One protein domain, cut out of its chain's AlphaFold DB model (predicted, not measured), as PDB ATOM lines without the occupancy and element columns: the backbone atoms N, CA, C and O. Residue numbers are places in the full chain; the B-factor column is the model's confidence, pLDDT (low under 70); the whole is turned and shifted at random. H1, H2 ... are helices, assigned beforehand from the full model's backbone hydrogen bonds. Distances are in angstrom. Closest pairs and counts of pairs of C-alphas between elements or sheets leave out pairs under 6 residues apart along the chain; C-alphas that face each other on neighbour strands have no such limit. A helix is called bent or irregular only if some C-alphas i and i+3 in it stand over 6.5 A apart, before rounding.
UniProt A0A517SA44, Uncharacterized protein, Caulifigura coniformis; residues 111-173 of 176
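This is residues 111 to 173 of the 176 residues of an uncharacterized protein of Caulifigura coniformis (UniProt A0A517SA44). Three helices make an open, flat triangular frame: H1 is one side, H2 stands across the later half of H1 with its first residues, and H3 folds back from H2 toward the start of H1. The frame is loosely formed, with few contacts between its sides, and near the end of H3 Glu 169 comes only close to Asn 111, the first residue of H1, their C-alphas 7.6 A apart. The printed part has 63 residues with three named helices, in the order H1, H2, H3, and no named strand; the class is all helix. The whole is loose, with a radius of gyration of the C-alphas of 13.5 A and spans of 39 by 29 by 16 A.

Begin with H1, residues 111 to 129, which shares the greatest length, 19 residues, with H2, residues 133 to 151. H1 touches H2 with residues 122 to 126 alone, and H2 touches H1 with residues 133 to 140 alone. Look at Arg 126 and Ser 136, whose C-alphas are the closest of the two helices at 6.4 A. The lines of H1 and H2 are about perpendicular, at 86 degrees. From H2 go on to H3, residues 155 to 171: the two only just touch, with 3 pairs of C-alphas within 8 A, by residues 144 to 148 of H2 and residue 155 of H3. Their closest C-alphas are those of Ile 145 and Phe 155, 6.0 A apart. H2 and H3 run opposite ways at a steep tilt of 56 degrees. H1 and H3 are close but not clearly touching; their closest C-alphas are those of Asn 111 and Glu 169, 7.6 A apart. They run opposite ways at a shallow tilt of 34 degrees, only just short of steep. In H1 and H3 every O i to N i+4 pair is within hydrogen-bond range; in H2, 13 of 15 are.

Find C-alpha 111 at (-13.527, -34.072, 15.638); from there H1 runs 27.0 A to C-alpha 129. H2 begins at C-alpha 133, (-3.399, -28.001, -2.159), and measures 27.5 A to C-alpha 151. It is irregular: C-alphas 134 and 137 are 7.3 A apart. H3 runs 23.6 A from C-alpha 155 to C-alpha 171 at (-24.529, -38.098, 15.144).

The C-alphas farthest apart are those of Gly 130 and Glu 173, at 39.3 A. The printed part has no cut, and the links H1 to H2 and H2 to H3 are tight, with 3 residues each. Residues 112 to 117 of H1 and 159 to 165 of H3 stand free. The mean pLDDT of the printed part is 77.8; look for values under 70 at residues 111, 113, 117, 133 to 134 and 169 to 173.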
ATOM      1  N   ASN A 111     -13.371 -34.250  17.080       69.56
ATOM      2  CA  ASN A 111     -13.527 -34.072  15.638       69.56
ATOM      3  C   ASN A 111     -12.501 -33.057  15.101       69.56
ATOM      4  O   ASN A 111     -11.836 -33.329  14.096       69.56
ATOM      5  N   ASP A 112     -12.243 -31.971  15.830       72.62
ATOM      6  CA  ASP A 112     -11.191 -30.998  15.524       72.62
ATOM      7  C   ASP A 112      -9.787 -31.611  15.606       72.62
ATOM      8  O   ASP A 112      -8.939 -31.396  14.730       72.62
ATOM      9  N   ARG A 113      -9.519 -32.448  16.617       69.62
ATOM     10  CA  ARG A 113      -8.244 -33.183  16.725       69.62
ATOM     11  C   ARG A 113      -8.052 -34.167  15.572       69.62
ATOM     12  O   ARG A 113      -6.928 -34.294  15.070       69.62
ATOM     13  N   ARG A 114      -9.114 -34.850  15.130       73.06
ATOM     14  CA  ARG A 114      -9.095 -35.751  13.963       73.06
ATOM     15  C   ARG A 114      -8.843 -34.969  12.675       73.06
ATOM     16  O   ARG A 114      -7.966 -35.361  11.902       73.06
ATOM     17  N   ALA A 115      -9.507 -33.828  12.492       76.00
ATOM     18  CA  ALA A 115      -9.290 -32.934  11.356       76.00
ATOM     19  C   ALA A 115      -7.848 -32.395  11.315       76.00
ATOM     20  O   ALA A 115      -7.191 -32.448  10.274       76.00
ATOM     21  N   ALA A 116      -7.300 -31.972  12.458       70.44
ATOM     22  CA  ALA A 116      -5.903 -31.556  12.570       70.44
ATOM     23  C   ALA A 116      -4.925 -32.705  12.259       70.44
ATOM     24  O   ALA A 116      -3.856 -32.486  11.684       70.44
ATOM     25  N   GLY A 117      -5.284 -33.943  12.614       69.50
ATOM     26  CA  GLY A 117      -4.557 -35.147  12.212       69.50
ATOM     27  C   GLY A 117      -4.508 -35.329  10.695       69.50
ATOM     28  O   GLY A 117      -3.422 -35.499  10.139       69.50
ATOM     29  N   ALA A 118      -5.655 -35.222  10.024       79.50
ATOM     30  CA  ALA A 118      -5.745 -35.317   8.568       79.50
ATOM     31  C   ALA A 118      -4.953 -34.200   7.862       79.50
ATOM     32  O   ALA A 118      -4.226 -34.466   6.905       79.50
ATOM     33  N   ALA A 119      -5.006 -32.969   8.384       73.50
ATOM     34  CA  ALA A 119      -4.226 -31.847   7.861       73.50
ATOM     35  C   ALA A 119      -2.710 -32.108   7.912       73.50
ATOM     36  O   ALA A 119      -2.000 -31.803   6.952       73.50
ATOM     37  N   ARG A 120      -2.202 -32.722   8.992       78.12
ATOM     38  CA  ARG A 120      -0.783 -33.112   9.090       78.12
ATOM     39  C   ARG A 120      -0.406 -34.180   8.066       78.12
ATOM     40  O   ARG A 120       0.641 -34.056   7.436       78.12
ATOM     41  N   ALA A 121      -1.249 -35.195   7.874       77.75
ATOM     42  CA  ALA A 121      -1.002 -36.242   6.882       77.75
ATOM     43  C   ALA A 121      -0.927 -35.666   5.457       77.75
ATOM     44  O   ALA A 121       0.015 -35.963   4.721       77.75
ATOM     45  N   LEU A 122      -1.854 -34.770   5.099       80.88
ATOM     46  CA  LEU A 122      -1.836 -34.071   3.812       80.88
ATOM     47  C   LEU A 122      -0.602 -33.181   3.649       80.88
ATOM     48  O   LEU A 122      -0.005 -33.161   2.576       80.88
ATOM     49  N   ALA A 123      -0.183 -32.463   4.693       75.81
ATOM     50  CA  ALA A 123       1.023 -31.641   4.634       75.81
ATOM     51  C   ALA A 123       2.280 -32.479   4.344       75.81
ATOM     52  O   ALA A 123       3.093 -32.092   3.504       75.81
ATOM     53  N   VAL A 124       2.414 -33.644   4.987       81.50
ATOM     54  CA  VAL A 124       3.526 -34.578   4.742       81.50
ATOM     55  C   VAL A 124       3.477 -35.132   3.320       81.50
ATOM     56  O   VAL A 124       4.486 -35.094   2.620       81.50
ATOM     57  N   PHE A 125       2.307 -35.588   2.867       78.38
ATOM     58  CA  PHE A 125       2.132 -36.105   1.510       78.38
ATOM     59  C   PHE A 125       2.509 -35.062   0.452       78.38
ATOM     60  O   PHE A 125       3.271 -35.353  -0.469       78.38
ATOM     61  N   ARG A 126       2.045 -33.821   0.622       84.81
ATOM     62  CA  ARG A 126       2.371 -32.700  -0.271       84.81
ATOM     63  C   ARG A 126       3.861 -32.389  -0.290       84.81
ATOM     64  O   ARG A 126       4.414 -32.156  -1.359       84.81
ATOM     65  N   GLY A 127       4.516 -32.408   0.870       74.81
ATOM     66  CA  GLY A 127       5.965 -32.220   0.956       74.81
ATOM     67  C   GLY A 127       6.752 -33.302   0.211       74.81
ATOM     68  O   GLY A 127       7.790 -33.002  -0.370       74.81
ATOM     69  N   ALA A 128       6.247 -34.538   0.190       78.25
ATOM     70  CA  ALA A 128       6.895 -35.665  -0.477       78.25
ATOM     71  C   ALA A 128       6.657 -35.712  -1.999       78.25
ATOM     72  O   ALA A 128       7.528 -36.171  -2.734       78.25
ATOM     73  N   THR A 129       5.493 -35.261  -2.472       76.06
ATOM     74  CA  THR A 129       5.062 -35.406  -3.879       76.06
ATOM     75  C   THR A 129       5.148 -34.118  -4.691       76.06
ATOM     76  O   THR A 129       5.202 -34.163  -5.917       76.06
ATOM     77  N   GLY A 130       5.155 -32.962  -4.024       77.94
ATOM     78  CA  GLY A 130       5.035 -31.660  -4.674       77.94
ATOM     79  C   GLY A 130       3.610 -31.308  -5.120       77.94
ATOM     80  O   GLY A 130       3.442 -30.289  -5.789       77.94
ATOM     81  N   SER A 131       2.585 -32.096  -4.756       74.75
ATOM     82  CA  SER A 131       1.192 -31.820  -5.139       74.75
ATOM     83  C   SER A 131       0.659 -30.505  -4.543       74.75
ATOM     84  O   SER A 131       0.886 -30.157  -3.373       74.75
ATOM     85  N   GLY A 132      -0.103 -29.776  -5.364       72.19
ATOM     86  CA  GLY A 132      -0.832 -28.569  -4.968       72.19
ATOM     87  C   GLY A 132      -1.927 -28.863  -3.939       72.19
ATOM     88  O   GLY A 132      -2.353 -30.003  -3.778       72.19
ATOM     89  N   LEU A 133      -2.383 -27.836  -3.210       69.81
ATOM     90  CA  LEU A 133      -3.399 -28.001  -2.159       69.81
ATOM     91  C   LEU A 133      -4.692 -28.625  -2.709       69.81
ATOM     92  O   LEU A 133      -5.211 -29.559  -2.101       69.81
ATOM     93  N   ASP A 134      -5.138 -28.152  -3.871       69.44
ATOM     94  CA  ASP A 134      -6.437 -28.499  -4.455       69.44
ATOM     95  C   ASP A 134      -6.504 -29.948  -4.966       69.44
ATOM     96  O   ASP A 134      -7.560 -30.574  -4.889       69.44
ATOM     97  N   ASP A 135      -5.374 -30.510  -5.402       75.31
ATOM     98  CA  ASP A 135      -5.303 -31.875  -5.944       75.31
ATOM     99  C   ASP A 135      -4.799 -32.906  -4.914       75.31
ATOM    100  O   ASP A 135      -5.070 -34.101  -5.033       75.31
ATOM    101  N   SER A 136      -4.121 -32.452  -3.852       74.81
ATOM    102  CA  SER A 136      -3.392 -33.327  -2.919       74.81
ATOM    103  C   SER A 136      -4.231 -34.395  -2.218       74.81
ATOM    104  O   SER A 136      -3.730 -35.487  -1.956       74.81
ATOM    105  N   LEU A 137      -5.498 -34.107  -1.911       80.50
ATOM    106  CA  LEU A 137      -6.386 -35.095  -1.304       80.50
ATOM    107  C   LEU A 137      -6.782 -36.181  -2.310       80.50
ATOM    108  O   LEU A 137      -6.797 -37.355  -1.954       80.50
ATOM    109  N   GLY A 138      -7.077 -35.800  -3.554       83.31
ATOM    110  CA  GLY A 138      -7.415 -36.750  -4.613       83.31
ATOM    111  C   GLY A 138      -6.241 -37.668  -4.944       83.31
ATOM    112  O   GLY A 138      -6.412 -38.885  -5.003       83.31
ATOM    113  N   ASP A 139      -5.044 -37.094  -5.067       80.12
ATOM    114  CA  ASP A 139      -3.805 -37.840  -5.305       80.12
ATOM    115  C   ASP A 139      -3.515 -38.836  -4.169       80.12
ATOM    116  O   ASP A 139      -3.245 -40.010  -4.425       80.12
ATOM    117  N   LEU A 140      -3.646 -38.398  -2.908       81.56
ATOM    118  CA  LEU A 140      -3.456 -39.264  -1.743       81.56
ATOM    119  C   LEU A 140      -4.455 -40.429  -1.729       81.56
ATOM    120  O   LEU A 140      -4.074 -41.565  -1.450       81.56
ATOM    121  N   LEU A 141      -5.729 -40.173  -2.040       86.50
ATOM    122  CA  LEU A 141      -6.742 -41.229  -2.116       86.50
ATOM    123  C   LEU A 141      -6.426 -42.229  -3.237       86.50
ATOM    124  O   LEU A 141      -6.534 -43.435  -3.020       86.50
ATOM    125  N   ALA A 142      -5.975 -41.757  -4.402       81.88
ATOM    126  CA  ALA A 142      -5.569 -42.627  -5.503       81.88
ATOM    127  C   ALA A 142      -4.385 -43.534  -5.122       81.88
ATOM    128  O   ALA A 142      -4.372 -44.718  -5.471       81.88
ATOM    129  N   ASP A 143      -3.408 -43.012  -4.380       79.44
ATOM    130  CA  ASP A 143      -2.277 -43.805  -3.892       79.44
ATOM    131  C   ASP A 143      -2.683 -44.816  -2.813       79.44
ATOM    132  O   ASP A 143      -2.201 -45.951  -2.831       79.44
ATOM    133  N   LEU A 144      -3.616 -44.463  -1.923       86.69
ATOM    134  CA  LEU A 144      -4.163 -45.396  -0.932       86.69
ATOM    135  C   LEU A 144      -4.945 -46.544  -1.581       86.69
ATOM    136  O   LEU A 144      -4.816 -47.682  -1.130       86.69
ATOM    137  N   ILE A 145      -5.696 -46.280  -2.654       82.62
ATOM    138  CA  ILE A 145      -6.368 -47.327  -3.442       82.62
ATOM    139  C   ILE A 145      -5.326 -48.294  -4.020       82.62
ATOM    140  O   ILE A 145      -5.400 -49.499  -3.786       82.62
ATOM    141  N   ARG A 146      -4.280 -47.772  -4.681       80.75
ATOM    142  CA  ARG A 146      -3.188 -48.600  -5.234       80.75
ATOM    143  C   ARG A 146      -2.444 -49.394  -4.160       80.75
ATOM    144  O   ARG A 146      -1.948 -50.488  -4.434       80.75
ATOM    145  N   TRP A 147      -2.311 -48.837  -2.956       85.69
ATOM    146  CA  TRP A 147      -1.730 -49.539  -1.815       85.69
ATOM    147  C   TRP A 147      -2.637 -50.691  -1.366       85.69
ATOM    148  O   TRP A 147      -2.161 -51.812  -1.207       85.69
ATOM    149  N   CYS A 148      -3.946 -50.458  -1.253       83.00
ATOM    150  CA  CYS A 148      -4.922 -51.488  -0.893       83.00
ATOM    151  C   CYS A 148      -4.905 -52.672  -1.874       83.00
ATOM    152  O   CYS A 148      -4.794 -53.817  -1.425       83.00
ATOM    153  N   ASP A 149      -4.855 -52.400  -3.185       86.81
ATOM    154  CA  ASP A 149      -4.738 -53.427  -4.233       86.81
ATOM    155  C   ASP A 149      -3.517 -54.338  -4.029       86.81
ATOM    156  O   ASP A 149      -3.580 -55.556  -4.208       86.81
ATOM    157  N   ARG A 150      -2.380 -53.759  -3.622       82.69
ATOM    158  CA  ARG A 150      -1.124 -54.497  -3.396       82.69
ATOM    159  C   ARG A 150      -1.094 -55.255  -2.073       82.69
ATOM    160  O   ARG A 150      -0.324 -56.204  -1.947       82.69
ATOM    161  N   HIS A 151      -1.900 -54.836  -1.106       92.06
ATOM    162  CA  HIS A 151      -1.924 -55.376   0.253       92.06
ATOM    163  C   HIS A 151      -3.171 -56.221   0.552       92.06
ATOM    164  O   HIS A 151      -3.376 -56.602   1.702       92.06
ATOM    165  N   GLN A 152      -3.977 -56.543  -0.471       90.50
ATOM    166  CA  GLN A 152      -5.212 -57.332  -0.346       90.50
ATOM    167  C   GLN A 152      -6.194 -56.740   0.680       90.50
ATOM    168  O   GLN A 152      -6.906 -57.461   1.379       90.50
ATOM    169  N   CYS A 153      -6.215 -55.411   0.776       89.19
ATOM    170  CA  CYS A 153      -7.190 -54.666   1.558       89.19
ATOM    171  C   CYS A 153      -8.276 -54.141   0.614       89.19
ATOM    172  O   CYS A 153      -7.967 -53.704  -0.489       89.19
ATOM    173  N   ASP A 154      -9.536 -54.160   1.044       88.38
ATOM    174  CA  ASP A 154     -10.640 -53.568   0.288       88.38
ATOM    175  C   ASP A 154     -10.820 -52.101   0.714       88.38
ATOM    176  O   ASP A 154     -11.155 -51.796   1.870       88.38
ATOM    177  N   PHE A 155     -10.531 -51.187  -0.215       85.31
ATOM    178  CA  PHE A 155     -10.594 -49.752   0.037       85.31
ATOM    179  C   PHE A 155     -12.030 -49.274   0.275       85.31
ATOM    180  O   PHE A 155     -12.253 -48.495   1.201       85.31
ATOM    181  N   ASP A 156     -13.000 -49.769  -0.494       86.81
ATOM    182  CA  ASP A 156     -14.397 -49.342  -0.399       86.81
ATOM    183  C   ASP A 156     -15.017 -49.805   0.922       86.81
ATOM    184  O   ASP A 156     -15.623 -49.008   1.641       86.81
ATOM    185  N   VAL A 157     -14.750 -51.050   1.336       83.75
ATOM    186  CA  VAL A 157     -15.170 -51.560   2.654       83.75
ATOM    187  C   VAL A 157     -14.552 -50.741   3.791       83.75
ATOM    188  O   VAL A 157     -15.199 -50.474   4.809       83.75
ATOM    189  N   THR A 158     -13.289 -50.335   3.650       82.44
ATOM    190  CA  THR A 158     -12.603 -49.510   4.655       82.44
ATOM    191  C   THR A 158     -13.175 -48.094   4.702       82.44
ATOM    192  O   THR A 158     -13.376 -47.550   5.792       82.44
ATOM    193  N   LEU A 159     -13.484 -47.515   3.541       84.19
ATOM    194  CA  LEU A 159     -14.104 -46.202   3.420       84.19
ATOM    195  C   LEU A 159     -15.513 -46.191   4.021       84.19
ATOM    196  O   LEU A 159     -15.848 -45.271   4.765       84.19
ATOM    197  N   ASP A 160     -16.314 -47.224   3.776       82.44
ATOM    198  CA  ASP A 160     -17.653 -47.337   4.353       82.44
ATOM    199  C   ASP A 160     -17.606 -47.468   5.878       82.44
ATOM    200  O   ASP A 160     -18.340 -46.778   6.586       82.44
ATOM    201  N   ARG A 161     -16.660 -48.246   6.420       77.44
ATOM    202  CA  ARG A 161     -16.412 -48.286   7.873       77.44
ATOM    203  C   ARG A 161     -15.988 -46.927   8.430       77.44
ATOM    204  O   ARG A 161     -16.398 -46.568   9.533       77.44
ATOM    205  N   ALA A 162     -15.176 -46.165   7.696       80.25
ATOM    206  CA  ALA A 162     -14.777 -44.818   8.100       80.25
ATOM    207  C   ALA A 162     -15.965 -43.840   8.090       80.25
ATOM    208  O   ALA A 162     -16.081 -43.027   9.004       80.25
ATOM    209  N   ARG A 163     -16.873 -43.952   7.111       80.00
ATOM    210  CA  ARG A 163     -18.121 -43.174   7.050       80.00
ATOM    211  C   ARG A 163     -19.052 -43.492   8.217       80.00
ATOM    212  O   ARG A 163     -19.593 -42.562   8.802       80.00
ATOM    213  N   ILE A 164     -19.199 -44.771   8.571       75.62
ATOM    214  CA  ILE A 164     -19.977 -45.201   9.744       75.62
ATOM    215  C   ILE A 164     -19.387 -44.588  11.014       75.62
ATOM    216  O   ILE A 164     -20.108 -43.921  11.745       75.62
ATOM    217  N   ARG A 165     -18.069 -44.714  11.229       76.31
ATOM    218  CA  ARG A 165     -17.400 -44.123  12.397       76.31
ATOM    219  C   ARG A 165     -17.569 -42.609  12.456       76.31
ATOM    220  O   ARG A 165     -17.864 -42.079  13.517       76.31
ATOM    221  N   TYR A 166     -17.412 -41.920  11.327       77.44
ATOM    222  CA  TYR A 166     -17.663 -40.484  11.267       77.44
ATOM    223  C   TYR A 166     -19.107 -40.180  11.668       77.44
ATOM    224  O   TYR A 166     -19.319 -39.337  12.525       77.44
ATOM    225  N   ALA A 167     -20.097 -40.889  11.117       75.06
ATOM    226  CA  ALA A 167     -21.503 -40.702  11.471       75.06
ATOM    227  C   ALA A 167     -21.798 -40.989  12.956       75.06
ATOM    228  O   ALA A 167     -22.595 -40.276  13.553       75.06
ATOM    229  N   GLU A 168     -21.146 -41.979  13.571       74.56
ATOM    230  CA  GLU A 168     -21.245 -42.267  15.011       74.56
ATOM    231  C   GLU A 168     -20.632 -41.141  15.862       74.56
ATOM    232  O   GLU A 168     -21.286 -40.632  16.768       74.56
ATOM    233  N   GLU A 169     -19.415 -40.695  15.528       68.31
ATOM    234  CA  GLU A 169     -18.688 -39.615  16.219       68.31
ATOM    235  C   GLU A 169     -19.380 -38.242  16.082       68.31
ATOM    236  O   GLU A 169     -19.079 -37.310  16.826       68.31
ATOM    237  N   THR A 170     -20.302 -38.103  15.126       68.81
ATOM    238  CA  THR A 170     -20.919 -36.822  14.749       68.81
ATOM    239  C   THR A 170     -22.439 -36.780  14.902       68.81
ATOM    240  O   THR A 170     -23.031 -35.702  14.967       68.81
ATOM    241  N   GLY A 171     -23.088 -37.942  14.960       60.41
ATOM    242  CA  GLY A 171     -24.529 -38.098  15.144       60.41
ATOM    243  C   GLY A 171     -24.955 -38.272  16.602       60.41
ATOM    244  O   GLY A 171     -26.140 -38.124  16.889       60.41
ATOM    245  N   ALA A 172     -24.019 -38.543  17.517       53.50
ATOM    246  CA  ALA A 172     -24.300 -38.838  18.924       53.50
ATOM    247  C   ALA A 172     -24.802 -37.643  19.773       53.50
ATOM    248  O   ALA A 172     -25.134 -37.840  20.936       53.50
ATOM    249  N   GLU A 173     -24.940 -36.433  19.219       50.06
ATOM    250  CA  GLU A 173     -25.452 -35.253  19.942       50.06
ATOM    251  C   GLU A 173     -26.696 -34.632  19.285       50.06
ATOM    252  O   GLU A 173     -26.732 -33.453  18.925       50.06
TER     253      GLU A 173